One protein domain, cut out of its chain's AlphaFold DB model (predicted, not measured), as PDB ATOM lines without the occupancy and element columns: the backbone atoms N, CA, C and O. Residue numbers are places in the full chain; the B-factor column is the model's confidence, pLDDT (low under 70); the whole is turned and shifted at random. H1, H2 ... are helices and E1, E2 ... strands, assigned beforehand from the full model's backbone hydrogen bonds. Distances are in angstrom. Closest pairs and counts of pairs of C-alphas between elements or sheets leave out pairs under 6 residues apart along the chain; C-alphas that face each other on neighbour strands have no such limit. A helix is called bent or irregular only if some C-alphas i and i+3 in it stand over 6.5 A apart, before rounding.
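This is residues 5 to 74 and 171 to 198 of the 200 residues of an uncharacterized protein of Actinobacteria bacterium (UniProt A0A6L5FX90). A twisted sheet of six strands makes a wall, and the longest helix, H3, packs on one face of it, mainly over E4 and E5, giving two layers, helix on one face of a sheet. The short helices H1 and H2 are both off the sheet. The printed part has 98 residues, with three named helices and six named strands in the order E1 E2 E3 E4 H1 E5 H2 E6 H3. The sheet runs E1, E2, E3, E4, E5, E6 and is mixed; the class is mixed, helices and strands. The whole is compact, with a radius of gyration of the C-alphas of 13.0 A, and spans 38 by 31 by 24 A.

Begin with E1, residues 5 to 10, an edge strand; it forms a hairpin with E2, residues 15 to 23, antiparallel, where N 8 and O 17 are 2.8 A apart. E2 bends by 53 degrees at residue 19. E3, residues 29 to 37, forms the next hairpin with E2, antiparallel, with N 18 and O 34 at 2.9 A. E4, residues 40 to 44, follows as a hairpin with E3, N 42 and O 35 at 2.8 A; E1 to E4 are a meander, each strand the antiparallel neighbour of the one before. E5, residues 58 to 62, is antiparallel to E4, N 43 and O 59 at 2.8 A. E6, residues 180 to 182, the other edge strand, is parallel to E5, N 60 and O 181 at 2.8 A. H3, residues 186 to 197, is on the sheet; the closest C-alphas of E5 and H3 are those of Val 59 and Ala 189, 5.9 A apart. H1, residues 47 to 52, only just touches H3, with 3 pairs of C-alphas within 8 A, the closest those of Leu 49 and Thr 196, 6.6 A; H3 does this with residues 196 to 197 alone, and their lines are about perpendicular at 79 degrees. H2, residues 65 to 68, and H3 are apart, but only just, the closest C-alphas being 8.3 A apart. In H3 every O i to N i+4 pair is within hydrogen-bond range; H1 has 0 of 2, with 2 of 3 O i to N i+3 pairs, and H2 is too short for an O i to N i+4 pair.

Find C-alpha 5 at (88.278, 174.299, 150.283), where E1 begins. E2 and E3 are 24.2 A and 24.5 A long from first to last C-alpha. H1 is irregular: C-alphas 48 and 51 are 7.2 A apart. H3 measures 16.8 A and ends at C-alpha 197, (84.593, 153.958, 148.545).

The C-alphas of Asp 12 and Gly 198 are farthest apart, 38.9 A. Residues 75 to 170 are not printed; C-alphas 74 and 171 are 18.9 A apart across this cut, in the link from H2 to E6. The links printed whole are tight. Confidence is under 70 at 31 residues, among them 22 to 30 and 64 to 74; the mean pLDDT of the printed part is 74.9.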
ATOM      1  N   GLY A   5      89.713 174.241 150.478       74.00
ATOM      2  CA  GLY A   5      88.278 174.299 150.283       74.00
ATOM      3  C   GLY A   5      87.811 175.679 149.857       74.00
ATOM      4  O   GLY A   5      88.536 176.659 150.011       74.00
ATOM      5  N   GLU A   6      86.611 175.717 149.300       82.75
ATOM      6  CA  GLU A   6      85.899 176.929 148.904       82.75
ATOM      7  C   GLU A   6      84.430 176.731 149.258       82.75
ATOM      8  O   GLU A   6      83.904 175.617 149.162       82.75
ATOM      9  N   GLY A   7      83.775 177.792 149.704       84.38
ATOM     10  CA  GLY A   7      82.405 177.712 150.164       84.38
ATOM     11  C   GLY A   7      81.832 179.062 150.527       84.38
ATOM     12  O   GLY A   7      82.462 180.098 150.321       84.38
ATOM     13  N   ALA A   8      80.637 179.019 151.090       85.31
ATOM     14  CA  ALA A   8      79.896 180.181 151.519       85.31
ATOM     15  C   ALA A   8      79.482 180.012 152.989       85.31
ATOM     16  O   ALA A   8      79.263 178.897 153.469       85.31
ATOM     17  N   VAL A   9      79.410 181.125 153.712       81.94
ATOM     18  CA  VAL A   9      79.107 181.159 155.145       81.94
ATOM     19  C   VAL A   9      78.081 182.256 155.402       81.94
ATOM     20  O   VAL A   9      78.240 183.374 154.917       81.94
ATOM     21  N   ASP A  10      77.053 181.936 156.181       82.69
ATOM     22  CA  ASP A  10      76.090 182.885 156.731       82.69
ATOM     23  C   ASP A  10      76.235 182.876 158.258       82.69
ATOM     24  O   ASP A  10      75.872 181.918 158.946       82.69
ATOM     25  N   PHE A  11      76.824 183.949 158.784       76.38
ATOM     26  CA  PHE A  11      77.128 184.080 160.206       76.38
ATOM     27  C   PHE A  11      75.892 184.351 161.067       76.38
ATOM     28  O   PHE A  11      75.887 183.978 162.243       76.38
ATOM     29  N   ASP A  12      74.847 184.955 160.494       79.06
ATOM     30  CA  ASP A  12      73.603 185.259 161.208       79.06
ATOM     31  C   ASP A  12      72.800 183.981 161.455       79.06
ATOM     32  O   ASP A  12      72.199 183.807 162.518       79.06
ATOM     33  N   ARG A  13      72.811 183.071 160.476       77.25
ATOM     34  CA  ARG A  13      72.101 181.788 160.538       77.25
ATOM     35  C   ARG A  13      72.939 180.629 161.059       77.25
ATOM     36  O   ARG A  13      72.396 179.538 161.181       77.25
ATOM     37  N   GLU A  14      74.223 180.852 161.338       80.62
ATOM     38  CA  GLU A  14      75.178 179.785 161.676       80.62
ATOM     39  C   GLU A  14      75.192 178.678 160.615       80.62
ATOM     40  O   GLU A  14      75.222 177.485 160.916       80.62
ATOM     41  N   PHE A  15      75.161 179.093 159.350       83.94
ATOM     42  CA  PHE A  15      75.160 178.192 158.211       83.94
ATOM     43  C   PHE A  15      76.498 178.258 157.480       83.94
ATOM     44  O   PHE A  15      77.076 179.329 157.281       83.94
ATOM     45  N   MET A  16      76.989 177.111 157.036       85.19
ATOM     46  CA  MET A  16      78.184 177.015 156.209       85.19
ATOM     47  C   MET A  16      78.005 175.923 155.169       85.19
ATOM     48  O   MET A  16      77.527 174.838 155.470       85.19
ATOM     49  N   ASP A  17      78.453 176.192 153.954       86.75
ATOM     50  CA  ASP A  17      78.477 175.227 152.869       86.75
ATOM     51  C   ASP A  17      79.824 175.295 152.161       86.75
ATOM     52  O   ASP A  17      80.123 176.257 151.455       86.75
ATOM     53  N   VAL A  18      80.663 174.290 152.396       83.75
ATOM     54  CA  VAL A  18      82.057 174.284 151.959       83.75
ATOM     55  C   VAL A  18      82.381 172.986 151.252       83.75
ATOM     56  O   VAL A  18      82.210 171.892 151.784       83.75
ATOM     57  N   ARG A  19      82.962 173.101 150.063       84.19
ATOM     58  CA  ARG A  19      83.671 171.997 149.430       84.19
ATOM     59  C   ARG A  19      85.039 171.854 150.081       84.19
ATOM     60  O   ARG A  19      85.831 172.789 150.067       84.19
ATOM     61  N   ILE A  20      85.327 170.680 150.616       78.12
ATOM     62  CA  ILE A  20      86.584 170.324 151.265       78.12
ATOM     63  C   ILE A  20      87.306 169.236 150.478       78.12
ATOM     64  O   ILE A  20      86.709 168.258 150.033       78.12
ATOM     65  N   ILE A  21      88.623 169.378 150.365       78.31
ATOM     66  CA  ILE A  21      89.513 168.321 149.893       78.31
ATOM     67  C   ILE A  21      90.338 167.856 151.091       78.31
ATOM     68  O   ILE A  21      91.285 168.531 151.510       78.31
ATOM     69  N   LEU A  22      89.963 166.712 151.663       69.50
ATOM     70  CA  LEU A  22      90.680 166.096 152.775       69.50
ATOM     71  C   LEU A  22      91.686 165.070 152.247       69.50
ATOM     72  O   LEU A  22      91.302 164.162 151.507       69.50
ATOM     73  N   PRO A  23      92.969 165.180 152.607       63.75
ATOM     74  CA  PRO A  23      93.943 164.160 152.257       63.75
ATOM     75  C   PRO A  23      93.737 162.893 153.100       63.75
ATOM     76  O   PRO A  23      93.352 162.981 154.265       63.75
ATOM     77  N   THR A  24      94.034 161.727 152.526       63.59
ATOM     78  CA  THR A  24      94.068 160.446 153.248       63.59
ATOM     79  C   THR A  24      95.451 159.816 153.208       63.59
ATOM     80  O   THR A  24      96.318 160.229 152.431       63.59
ATOM     81  N   ASP A  25      95.649 158.804 154.054       59.19
ATOM     82  CA  ASP A  25      96.925 158.104 154.216       59.19
ATOM     83  C   ASP A  25      97.397 157.390 152.930       59.19
ATOM     84  O   ASP A  25      98.601 157.236 152.725       59.19
ATOM     85  N   ASP A  26      96.481 157.077 152.000       54.19
ATOM     86  CA  ASP A  26      96.739 156.231 150.824       54.19
ATOM     87  C   ASP A  26      96.664 156.966 149.474       54.19
ATOM     88  O   ASP A  26      96.237 156.410 148.464       54.19
ATOM     89  N   THR A  27      97.096 158.230 149.408       52.19
ATOM     90  CA  THR A  27      97.098 159.096 148.196       52.19
ATOM     91  C   THR A  27      95.725 159.466 147.624       52.19
ATOM     92  O   THR A  27      95.647 160.320 146.738       52.19
ATOM     93  N   ALA A  28      94.642 158.889 148.145       60.00
ATOM     94  CA  ALA A  28      93.298 159.353 147.854       60.00
ATOM     95  C   ALA A  28      93.050 160.702 148.552       60.00
ATOM     96  O   ALA A  28      93.588 161.009 149.615       60.00
ATOM     97  N   SER A  29      92.236 161.541 147.924       68.50
ATOM     98  CA  SER A  29      91.689 162.726 148.575       68.50
ATOM     99  C   SER A  29      90.179 162.593 148.577       68.50
ATOM    100  O   SER A  29      89.589 162.175 147.577       68.50
ATOM    101  N   LEU A  30      89.563 162.889 149.713       69.94
ATOM    102  CA  LEU A  30      88.124 163.017 149.803       69.94
ATOM    103  C   LEU A  30      87.767 164.436 149.388       69.94
ATOM    104  O   LEU A  30      87.914 165.371 150.169       69.94
ATOM    105  N   ASP A  31      87.321 164.563 148.147       77.75
ATOM    106  CA  ASP A  31      86.635 165.744 147.646       77.75
ATOM    107  C   ASP A  31      85.151 165.606 147.998       77.75
ATOM    108  O   ASP A  31      84.440 164.754 147.454       77.75
ATOM    109  N   SER A  32      84.713 166.362 148.997       79.19
ATOM    110  CA  SER A  32      83.351 166.307 149.516       79.19
ATOM    111  C   SER A  32      82.847 167.709 149.834       79.19
ATOM    112  O   SER A  32      83.601 168.674 149.870       79.19
ATOM    113  N   ARG A  33      81.544 167.827 150.038       86.50
ATOM    114  CA  ARG A  33      80.873 169.045 150.479       86.50
ATOM    115  C   ARG A  33      80.438 168.832 151.921       86.50
ATOM    116  O   ARG A  33      79.845 167.800 152.224       86.50
ATOM    117  N   ILE A  34      80.749 169.779 152.790       85.75
ATOM    118  CA  ILE A  34      80.242 169.850 154.155       85.75
ATOM    119  C   ILE A  34      79.211 170.965 154.200       85.75
ATOM    120  O   ILE A  34      79.512 172.088 153.805       85.75
ATOM    121  N   VAL A  35      78.029 170.651 154.717       87.62
ATOM    122  CA  VAL A  35      77.028 171.640 155.112       87.62
ATOM    123  C   VAL A  35      76.927 171.632 156.632       87.62
ATOM    124  O   VAL A  35      76.847 170.565 157.235       87.62
ATOM    125  N   VAL A  36      76.955 172.805 157.246       85.75
ATOM    126  CA  VAL A  36      76.651 173.033 158.658       85.75
ATOM    127  C   VAL A  36      75.422 173.924 158.720       85.75
ATOM    128  O   VAL A  36      75.366 174.934 158.020       85.75
ATOM    129  N   ASP A  37      74.453 173.529 159.533       87.06
ATOM    130  CA  ASP A  37      73.205 174.252 159.766       87.06
ATOM    131  C   ASP A  37      72.891 174.190 161.268       87.06
ATOM    132  O   ASP A  37      72.417 173.166 161.776       87.06
ATOM    133  N   GLY A  38      73.265 175.245 162.000       83.38
ATOM    134  CA  GLY A  38      73.211 175.273 163.465       83.38
ATOM    135  C   GLY A  38      74.058 174.161 164.090       83.38
ATOM    136  O   GLY A  38      75.250 174.051 163.813       83.38
ATOM    137  N   ASP A  39      73.430 173.297 164.893       82.00
ATOM    138  CA  ASP A  39      74.084 172.187 165.610       82.00
ATOM    139  C   ASP A  39      74.173 170.881 164.789       82.00
ATOM    140  O   ASP A  39      74.394 169.795 165.340       82.00
ATOM    141  N   SER A  40      73.957 170.939 163.473       86.00
ATOM    142  CA  SER A  40      73.981 169.759 162.598       86.00
ATOM    143  C   SER A  40      74.990 169.901 161.466       86.00
ATOM    144  O   SER A  40      75.072 170.933 160.801       86.00
ATOM    145  N   GLY A  41      75.761 168.836 161.248       87.62
ATOM    146  CA  GLY A  41      76.714 168.714 160.158       87.62
ATOM    147  C   GLY A  41      76.286 167.648 159.168       87.62
ATOM    148  O   GLY A  41      75.773 166.596 159.543       87.62
ATOM    149  N   TYR A  42      76.550 167.897 157.893       88.69
ATOM    150  CA  TYR A  42      76.229 166.986 156.808       88.69
ATOM    151  C   TYR A  42      77.427 166.856 155.880       88.69
ATOM    152  O   TYR A  42      77.901 167.838 155.312       88.69
ATOM    153  N   LEU A  43      77.905 165.630 155.689       88.12
ATOM    154  CA  LEU A  43      78.984 165.307 154.763       88.12
ATOM    155  C   LEU A  43      78.400 164.671 153.502       88.12
ATOM    156  O   LEU A  43      77.763 163.617 153.565       88.12
ATOM    157  N   ALA A  44      78.632 165.284 152.347       88.19
ATOM    158  CA  ALA A  44      78.155 164.758 151.079       88.19
ATOM    159  C   ALA A  44      78.859 163.442 150.736       88.19
ATOM    160  O   ALA A  44      80.092 163.347 150.688       88.19
ATOM    161  N   VAL A  45      78.064 162.428 150.416       82.81
ATOM    162  CA  VAL A  45      78.550 161.195 149.808       82.81
ATOM    163  C   VAL A  45      78.902 161.509 148.348       82.81
ATOM    164  O   VAL A  45      78.029 161.969 147.597       82.81
ATOM    165  N   PRO A  46      80.151 161.258 147.911       77.19
ATOM    166  CA  PRO A  46      80.554 161.481 146.528       77.19
ATOM    167  C   PRO A  46      79.607 160.794 145.543       77.19
ATOM    168  O   PRO A  46      79.198 159.651 145.753       77.19
ATOM    169  N   GLU A  47      79.280 161.475 144.446       73.75
ATOM    170  CA  GLU A  47      78.267 161.024 143.482       73.75
ATOM    171  C   GLU A  47      78.542 159.608 142.950       73.75
ATOM    172  O   GLU A  47      77.633 158.781 142.867       73.75
ATOM    173  N   ALA A  48      79.819 159.285 142.717       67.88
ATOM    174  CA  ALA A  48      80.282 157.965 142.283       67.88
ATOM    175  C   ALA A  48      79.864 156.809 143.217       67.88
ATOM    176  O   ALA A  48      79.900 155.642 142.820       67.88
ATOM    177  N   LEU A  49      79.470 157.113 144.454       65.75
ATOM    178  CA  LEU A  49      79.186 156.146 145.507       65.75
ATOM    179  C   LEU A  49      77.711 156.094 145.910       65.75
ATOM    180  O   LEU A  49      77.322 155.157 146.606       65.75
ATOM    181  N   ARG A  50      76.869 157.014 145.422       72.00
ATOM    182  CA  ARG A  50      75.434 157.073 145.767       72.00
ATOM    183  C   ARG A  50      74.663 155.809 145.375       72.00
ATOM    184  O   ARG A  50      73.747 155.371 146.065       72.00
ATOM    185  N   ASN A  51      75.100 155.141 144.305       67.62
ATOM    186  CA  ASN A  51      74.535 153.853 143.888       67.62
ATOM    187  C   ASN A  51      74.771 152.733 144.920       67.62
ATOM    188  O   ASN A  51      74.027 151.756 144.950       67.62
ATOM    189  N   ARG A  52      75.800 152.861 145.771       65.75
ATOM    190  CA  ARG A  52      76.135 151.889 146.827       65.75
ATOM    191  C   ARG A  52      75.442 152.198 148.154       65.75
ATOM    192  O   ARG A  52      75.374 151.316 149.004       65.75
ATOM    193  N   THR A  53      74.916 153.409 148.321       64.06
ATOM    194  CA  THR A  53      74.185 153.854 149.519       64.06
ATOM    195  C   THR A  53      72.667 153.772 149.354       64.06
ATOM    196  O   THR A  53      71.935 154.257 150.208       64.06
ATOM    197  N   GLY A  54      72.165 153.163 148.273       65.81
ATOM    198  CA  GLY A  54      70.725 153.071 148.021       65.81
ATOM    199  C   GLY A  54      70.074 154.409 147.654       65.81
ATOM    200  O   GLY A  54      68.868 154.546 147.827       65.81
ATOM    201  N   GLY A  55      70.855 155.373 147.149       67.50
ATOM    202  CA  GLY A  55      70.381 156.706 146.757       67.50
ATOM    203  C   GLY A  55      70.647 157.810 147.782       67.50
ATOM    204  O   GLY A  55      70.383 158.967 147.485       67.50
ATOM    205  N   LEU A  56      71.206 157.480 148.948       74.25
ATOM    206  CA  LEU A  56      71.488 158.444 150.014       74.25
ATOM    207  C   LEU A  56      72.708 159.305 149.650       74.25
ATOM    208  O   LEU A  56      73.773 158.775 149.307       74.25
ATOM    209  N   SER A  57      72.536 160.626 149.714       84.88
ATOM    210  CA  SER A  57      73.507 161.624 149.246       84.88
ATOM    211  C   SER A  57      74.332 162.236 150.377       84.88
ATOM    212  O   SER A  57      75.324 162.907 150.088       84.88
ATOM    213  N   TRP A  58      73.950 162.010 151.637       89.75
ATOM    214  CA  TRP A  58      74.511 162.715 152.790       89.75
ATOM    215  C   TRP A  58      74.704 161.803 153.997       89.75
ATOM    216  O   TRP A  58      73.956 160.847 154.214       89.75
ATOM    217  N   VAL A  59      75.711 162.123 154.803       87.50
ATOM    218  CA  VAL A  59      75.905 161.560 156.136       87.50
ATOM    219  C   VAL A  59      75.763 162.683 157.158       87.50
ATOM    220  O   VAL A  59      76.585 163.597 157.160       87.50
ATOM    221  N   GLY A  60      74.715 162.625 157.977       89.56
ATOM    222  CA  GLY A  60      74.453 163.560 159.070       89.56
ATOM    223  C   GLY A  60      75.284 163.209 160.300       89.56
ATOM    224  O   GLY A  60      75.590 162.036 160.530       89.56
ATOM    225  N   PHE A  61      75.706 164.210 161.059       85.88
ATOM    226  CA  PHE A  61      76.375 164.027 162.341       85.88
ATOM    227  C   PHE A  61      76.070 165.204 163.274       85.88
ATOM    228  O   PHE A  61      75.971 166.347 162.813       85.88
ATOM    229  N   PRO A  62      75.926 164.951 164.588       84.06
ATOM    230  CA  PRO A  62      75.732 166.016 165.553       84.06
ATOM    231  C   PRO A  62      77.002 166.850 165.663       84.06
ATOM    232  O   PRO A  62      78.121 166.326 165.614       84.06
ATOM    233  N   LEU A  63      76.813 168.149 165.857       73.81
ATOM    234  CA  LEU A  63      77.903 169.062 166.104       73.81
ATOM    235  C   LEU A  63      78.133 169.233 167.610       73.81
ATOM    236  O   LEU A  63      77.358 169.894 168.289       73.81
ATOM    237  N   VAL A  64      79.194 168.625 168.152       68.06
ATOM    238  CA  VAL A  64      79.631 168.882 169.536       68.06
ATOM    239  C   VAL A  64      80.668 170.011 169.554       68.06
ATOM    240  O   VAL A  64      81.627 169.973 168.782       68.06
ATOM    241  N   GLU A  65      80.483 171.018 170.421       57.19
ATOM    242  CA  GLU A  65      81.280 172.268 170.466       57.19
ATOM    243  C   GLU A  65      82.801 172.041 170.368       57.19
ATOM    244  O   GLU A  65      83.513 172.757 169.660       57.19
ATOM    245  N   GLU A  66      83.308 171.016 171.050       55.78
ATOM    246  CA  GLU A  66      84.741 170.736 171.186       55.78
ATOM    247  C   GLU A  66      85.388 170.229 169.885       55.78
ATOM    248  O   GLU A  66      86.549 170.540 169.613       55.78
ATOM    249  N   GLU A  67      84.648 169.499 169.042       49.88
ATOM    250  CA  GLU A  67      85.149 168.986 167.755       49.88
ATOM    251  C   GLU A  67      85.053 170.035 166.630       49.88
ATOM    252  O   GLU A  67      85.628 169.862 165.552       49.88
ATOM    253  N   LEU A  68      84.360 171.152 166.887       50.22
ATOM    254  CA  LEU A  68      83.949 172.129 165.872       50.22
ATOM    255  C   LEU A  68      84.383 173.547 166.122       50.22
ATOM    256  O   LEU A  68      84.198 174.382 165.241       50.22
ATOM    257  N   ALA A  69      85.036 173.830 167.242       50.81
ATOM    258  CA  ALA A  69      85.736 175.093 167.416       50.81
ATOM    259  C   ALA A  69      86.590 175.513 166.184       50.81
ATOM    260  O   ALA A  69      86.716 176.714 165.949       50.81
ATOM    261  N   PRO A  70      87.161 174.602 165.358       50.22
ATOM    262  CA  PRO A  70      87.842 174.973 164.112       50.22
ATOM    263  C   PRO A  70      86.941 175.137 162.876       50.22
ATOM    264  O   PRO A  70      87.453 175.576 161.854       50.22
ATOM    265  N   PHE A  71      85.670 174.729 162.926       49.22
ATOM    266  CA  PHE A  71      84.733 174.678 161.792       49.22
ATOM    267  C   PHE A  71      83.460 175.511 162.005       49.22
ATOM    268  O   PHE A  71      82.699 175.699 161.060       49.22
ATOM    269  N   HIS A  72      83.223 176.019 163.215       54.66
ATOM    270  CA  HIS A  72      82.060 176.837 163.525       54.66
ATOM    271  C   HIS A  72      82.238 178.256 162.955       54.66
ATOM    272  O   HIS A  72      83.177 178.945 163.366       54.66
ATOM    273  N   PRO A  73      81.339 178.745 162.080       55.12
ATOM    274  CA  PRO A  73      81.388 180.088 161.487       55.12
ATOM    275  C   PRO A  73      81.697 181.208 162.485       55.12
ATOM    276  O   PRO A  73      82.552 182.055 162.237       55.12
ATOM    277  N   LYS A  74      81.060 181.177 163.663       58.06
ATOM    278  CA  LYS A  74      81.289 182.193 164.703       58.06
ATOM    279  C   LYS A  74      82.648 182.083 165.392       58.06
ATOM    280  O   LYS A  74      83.204 183.108 165.757       58.06
ATOM    281  N   ASP A 171      72.214 180.506 149.054       77.06
ATOM    282  CA  ASP A 171      71.198 179.457 148.922       77.06
ATOM    283  C   ASP A 171      71.407 178.388 150.005       77.06
ATOM    284  O   ASP A 171      72.178 177.439 149.854       77.06
ATOM    285  N   THR A 172      70.775 178.596 151.157       69.88
ATOM    286  CA  THR A 172      70.890 177.727 152.333       69.88
ATOM    287  C   THR A 172      69.938 176.535 152.205       69.88
ATOM    288  O   THR A 172      68.832 176.548 152.758       69.88
ATOM    289  N   LEU A 173      70.316 175.515 151.442       77.38
ATOM    290  CA  LEU A 173      69.521 174.290 151.354       77.38
ATOM    291  C   LEU A 173      70.097 173.232 152.290       77.38
ATOM    292  O   LEU A 173      71.078 172.564 151.958       77.38
ATOM    293  N   THR A 174      69.455 173.069 153.447       80.81
ATOM    294  CA  THR A 174      69.652 171.905 154.315       80.81
ATOM    295  C   THR A 174      69.379 170.637 153.500       80.81
ATOM    296  O   THR A 174      68.394 170.596 152.749       80.81
ATOM    297  N   PRO A 175      70.229 169.601 153.596       86.94
ATOM    298  CA  PRO A 175      69.982 168.337 152.918       86.94
ATOM    299  C   PRO A 175      68.595 167.749 153.243       86.94
ATOM    300  O   PRO A 175      68.184 167.799 154.403       86.94
ATOM    301  N   PRO A 176      67.873 167.171 152.261       87.06
ATOM    302  CA  PRO A 176      66.599 166.501 152.523       87.06
ATOM    303  C   PRO A 176      66.778 165.329 153.493       87.06
ATOM    304  O   PRO A 176      67.659 164.499 153.284       87.06
ATOM    305  N   GLU A 177      65.941 165.235 154.530       86.56
ATOM    306  CA  GLU A 177      66.065 164.211 155.585       86.56
ATOM    307  C   GLU A 177      66.058 162.771 155.040       86.56
ATOM    308  O   GLU A 177      66.742 161.896 155.568       86.56
ATOM    309  N   ASP A 178      65.321 162.511 153.958       87.38
ATOM    310  CA  ASP A 178      65.252 161.202 153.303       87.38
ATOM    311  C   ASP A 178      66.504 160.853 152.478       87.38
ATOM    312  O   ASP A 178      66.673 159.697 152.084       87.38
ATOM    313  N   GLU A 179      67.409 161.814 152.264       87.38
ATOM    314  CA  GLU A 179      68.722 161.621 151.637       87.38
ATOM    315  C   GLU A 179      69.877 161.492 152.651       87.38
ATOM    316  O   GLU A 179      71.034 161.321 152.240       87.38
ATOM    317  N   VAL A 180      69.586 161.566 153.956       88.62
ATOM    318  CA  VAL A 180      70.580 161.606 155.038       88.62
ATOM    319  C   VAL A 180      70.684 160.261 155.761       88.62
ATOM    320  O   VAL A 180      69.698 159.614 156.107       88.62
ATOM    321  N   ILE A 181      71.921 159.836 156.019       87.69
ATOM    322  CA  ILE A 181      72.237 158.742 156.940       87.69
ATOM    323  C   ILE A 181      72.937 159.303 158.170       87.69
ATOM    324  O   ILE A 181      74.006 159.883 158.044       87.69
ATOM    325  N   GLU A 182      72.431 159.018 159.361       88.44
ATOM    326  CA  GLU A 182      73.065 159.499 160.590       88.44
ATOM    327  C   GLU A 182      74.354 158.743 160.966       88.44
ATOM    328  O   GLU A 182      74.497 157.524 160.768       88.44
ATOM    329  N   ALA A 183      75.290 159.485 161.552       84.12
ATOM    330  CA  ALA A 183      76.521 159.032 162.181       84.12
ATOM    331  C   ALA A 183      76.697 159.714 163.547       84.12
ATOM    332  O   ALA A 183      76.172 160.789 163.805       84.12
ATOM    333  N   GLU A 184      77.458 159.077 164.434       81.81
ATOM    334  CA  GLU A 184      77.613 159.546 165.819       81.81
ATOM    335  C   GLU A 184      78.622 160.699 165.962       81.81
ATOM    336  O   GLU A 184      78.609 161.393 166.971       81.81
ATOM    337  N   SER A 185      79.497 160.901 164.970       75.56
ATOM    338  CA  SER A 185      80.507 161.968 164.945       75.56
ATOM    339  C   SER A 185      81.019 162.231 163.527       75.56
ATOM    340  O   SER A 185      80.803 161.419 162.617       75.56
ATOM    341  N   LEU A 186      81.780 163.317 163.340       71.75
ATOM    342  CA  LEU A 186      82.463 163.609 162.075       71.75
ATOM    343  C   LEU A 186      83.426 162.479 161.681       71.75
ATOM    344  O   LEU A 186      83.436 162.043 160.531       71.75
ATOM    345  N   GLN A 187      84.212 161.957 162.628       74.19
ATOM    346  CA  GLN A 187      85.126 160.845 162.351       74.19
ATOM    347  C   GLN A 187      84.361 159.601 161.878       74.19
ATOM    348  O   GLN A 187      84.793 158.925 160.936       74.19
ATOM    349  N   ALA A 188      83.214 159.303 162.497       73.44
ATOM    350  CA  ALA A 188      82.353 158.205 162.077       73.44
ATOM    351  C   ALA A 188      81.759 158.458 160.681       73.44
ATOM    352  O   ALA A 188      81.737 157.540 159.857       73.44
ATOM    353  N   ALA A 189      81.351 159.697 160.384       75.00
ATOM    354  CA  ALA A 189      80.837 160.091 159.076       75.00
ATOM    355  C   ALA A 189      81.893 159.929 157.971       75.00
ATOM    356  O   ALA A 189      81.649 159.257 156.967       75.00
ATOM    357  N   VAL A 190      83.103 160.448 158.198       73.75
ATOM    358  CA  VAL A 190      84.255 160.312 157.297       73.75
ATOM    359  C   VAL A 190      84.599 158.837 157.072       73.75
ATOM    360  O   VAL A 190      84.682 158.384 155.929       73.75
ATOM    361  N   SER A 191      84.713 158.054 158.150       75.31
ATOM    362  CA  SER A 191      84.982 156.609 158.073       75.31
ATOM    363  C   SER A 191      83.924 155.878 157.243       75.31
ATOM    364  O   SER A 191      84.240 154.995 156.445       75.31
ATOM    365  N   ARG A 192      82.650 156.258 157.383       74.94
ATOM    366  CA  ARG A 192      81.536 155.668 156.633       74.94
ATOM    367  C   ARG A 192      81.614 155.988 155.142       74.94
ATOM    368  O   ARG A 192      81.404 155.091 154.321       74.94
ATOM    369  N   VAL A 193      81.968 157.221 154.782       72.88
ATOM    370  CA  VAL A 193      82.218 157.595 153.383       72.88
ATOM    371  C   VAL A 193      83.377 156.772 152.807       72.88
ATOM    372  O   VAL A 193      83.237 156.229 151.711       72.88
ATOM    373  N   PHE A 194      84.462 156.565 153.564       71.00
ATOM    374  CA  PHE A 194      85.597 155.736 153.127       71.00
ATOM    375  C   PHE A 194      85.262 154.263 152.909       71.00
ATOM    376  O   PHE A 194      85.574 153.720 151.847       71.00
ATOM    377  N   ARG A 195      84.530 153.633 153.836       70.44
ATOM    378  CA  ARG A 195      84.021 152.260 153.641       70.44
ATOM    379  C   ARG A 195      83.204 152.124 152.367       70.44
ATOM    380  O   ARG A 195      83.302 151.131 151.648       70.44
ATOM    381  N   THR A 196      82.420 153.151 152.064       65.12
ATOM    382  CA  THR A 196      81.591 153.185 150.860       65.12
ATOM    383  C   THR A 196      82.443 153.301 149.588       65.12
ATOM    384  O   THR A 196      82.052 152.765 148.548       65.12
ATOM    385  N   GLN A 197      83.632 153.915 149.658       60.75
ATOM    386  CA  GLN A 197      84.593 153.958 148.545       60.75
ATOM    387  C   GLN A 197      85.260 152.593 148.284       60.75
ATOM    388  O   GLN A 197      85.678 152.327 147.162       60.75
ATOM    389  N   GLY A 198      85.308 151.698 149.278       57.97
ATOM    390  CA  GLY A 198      86.067 150.444 149.196       57.97
ATOM    391  C   GLY A 198      87.581 150.642 149.333       57.97
ATOM    392  O   GLY A 198      88.335 149.906 148.708       57.97
TER     393      GLY A 198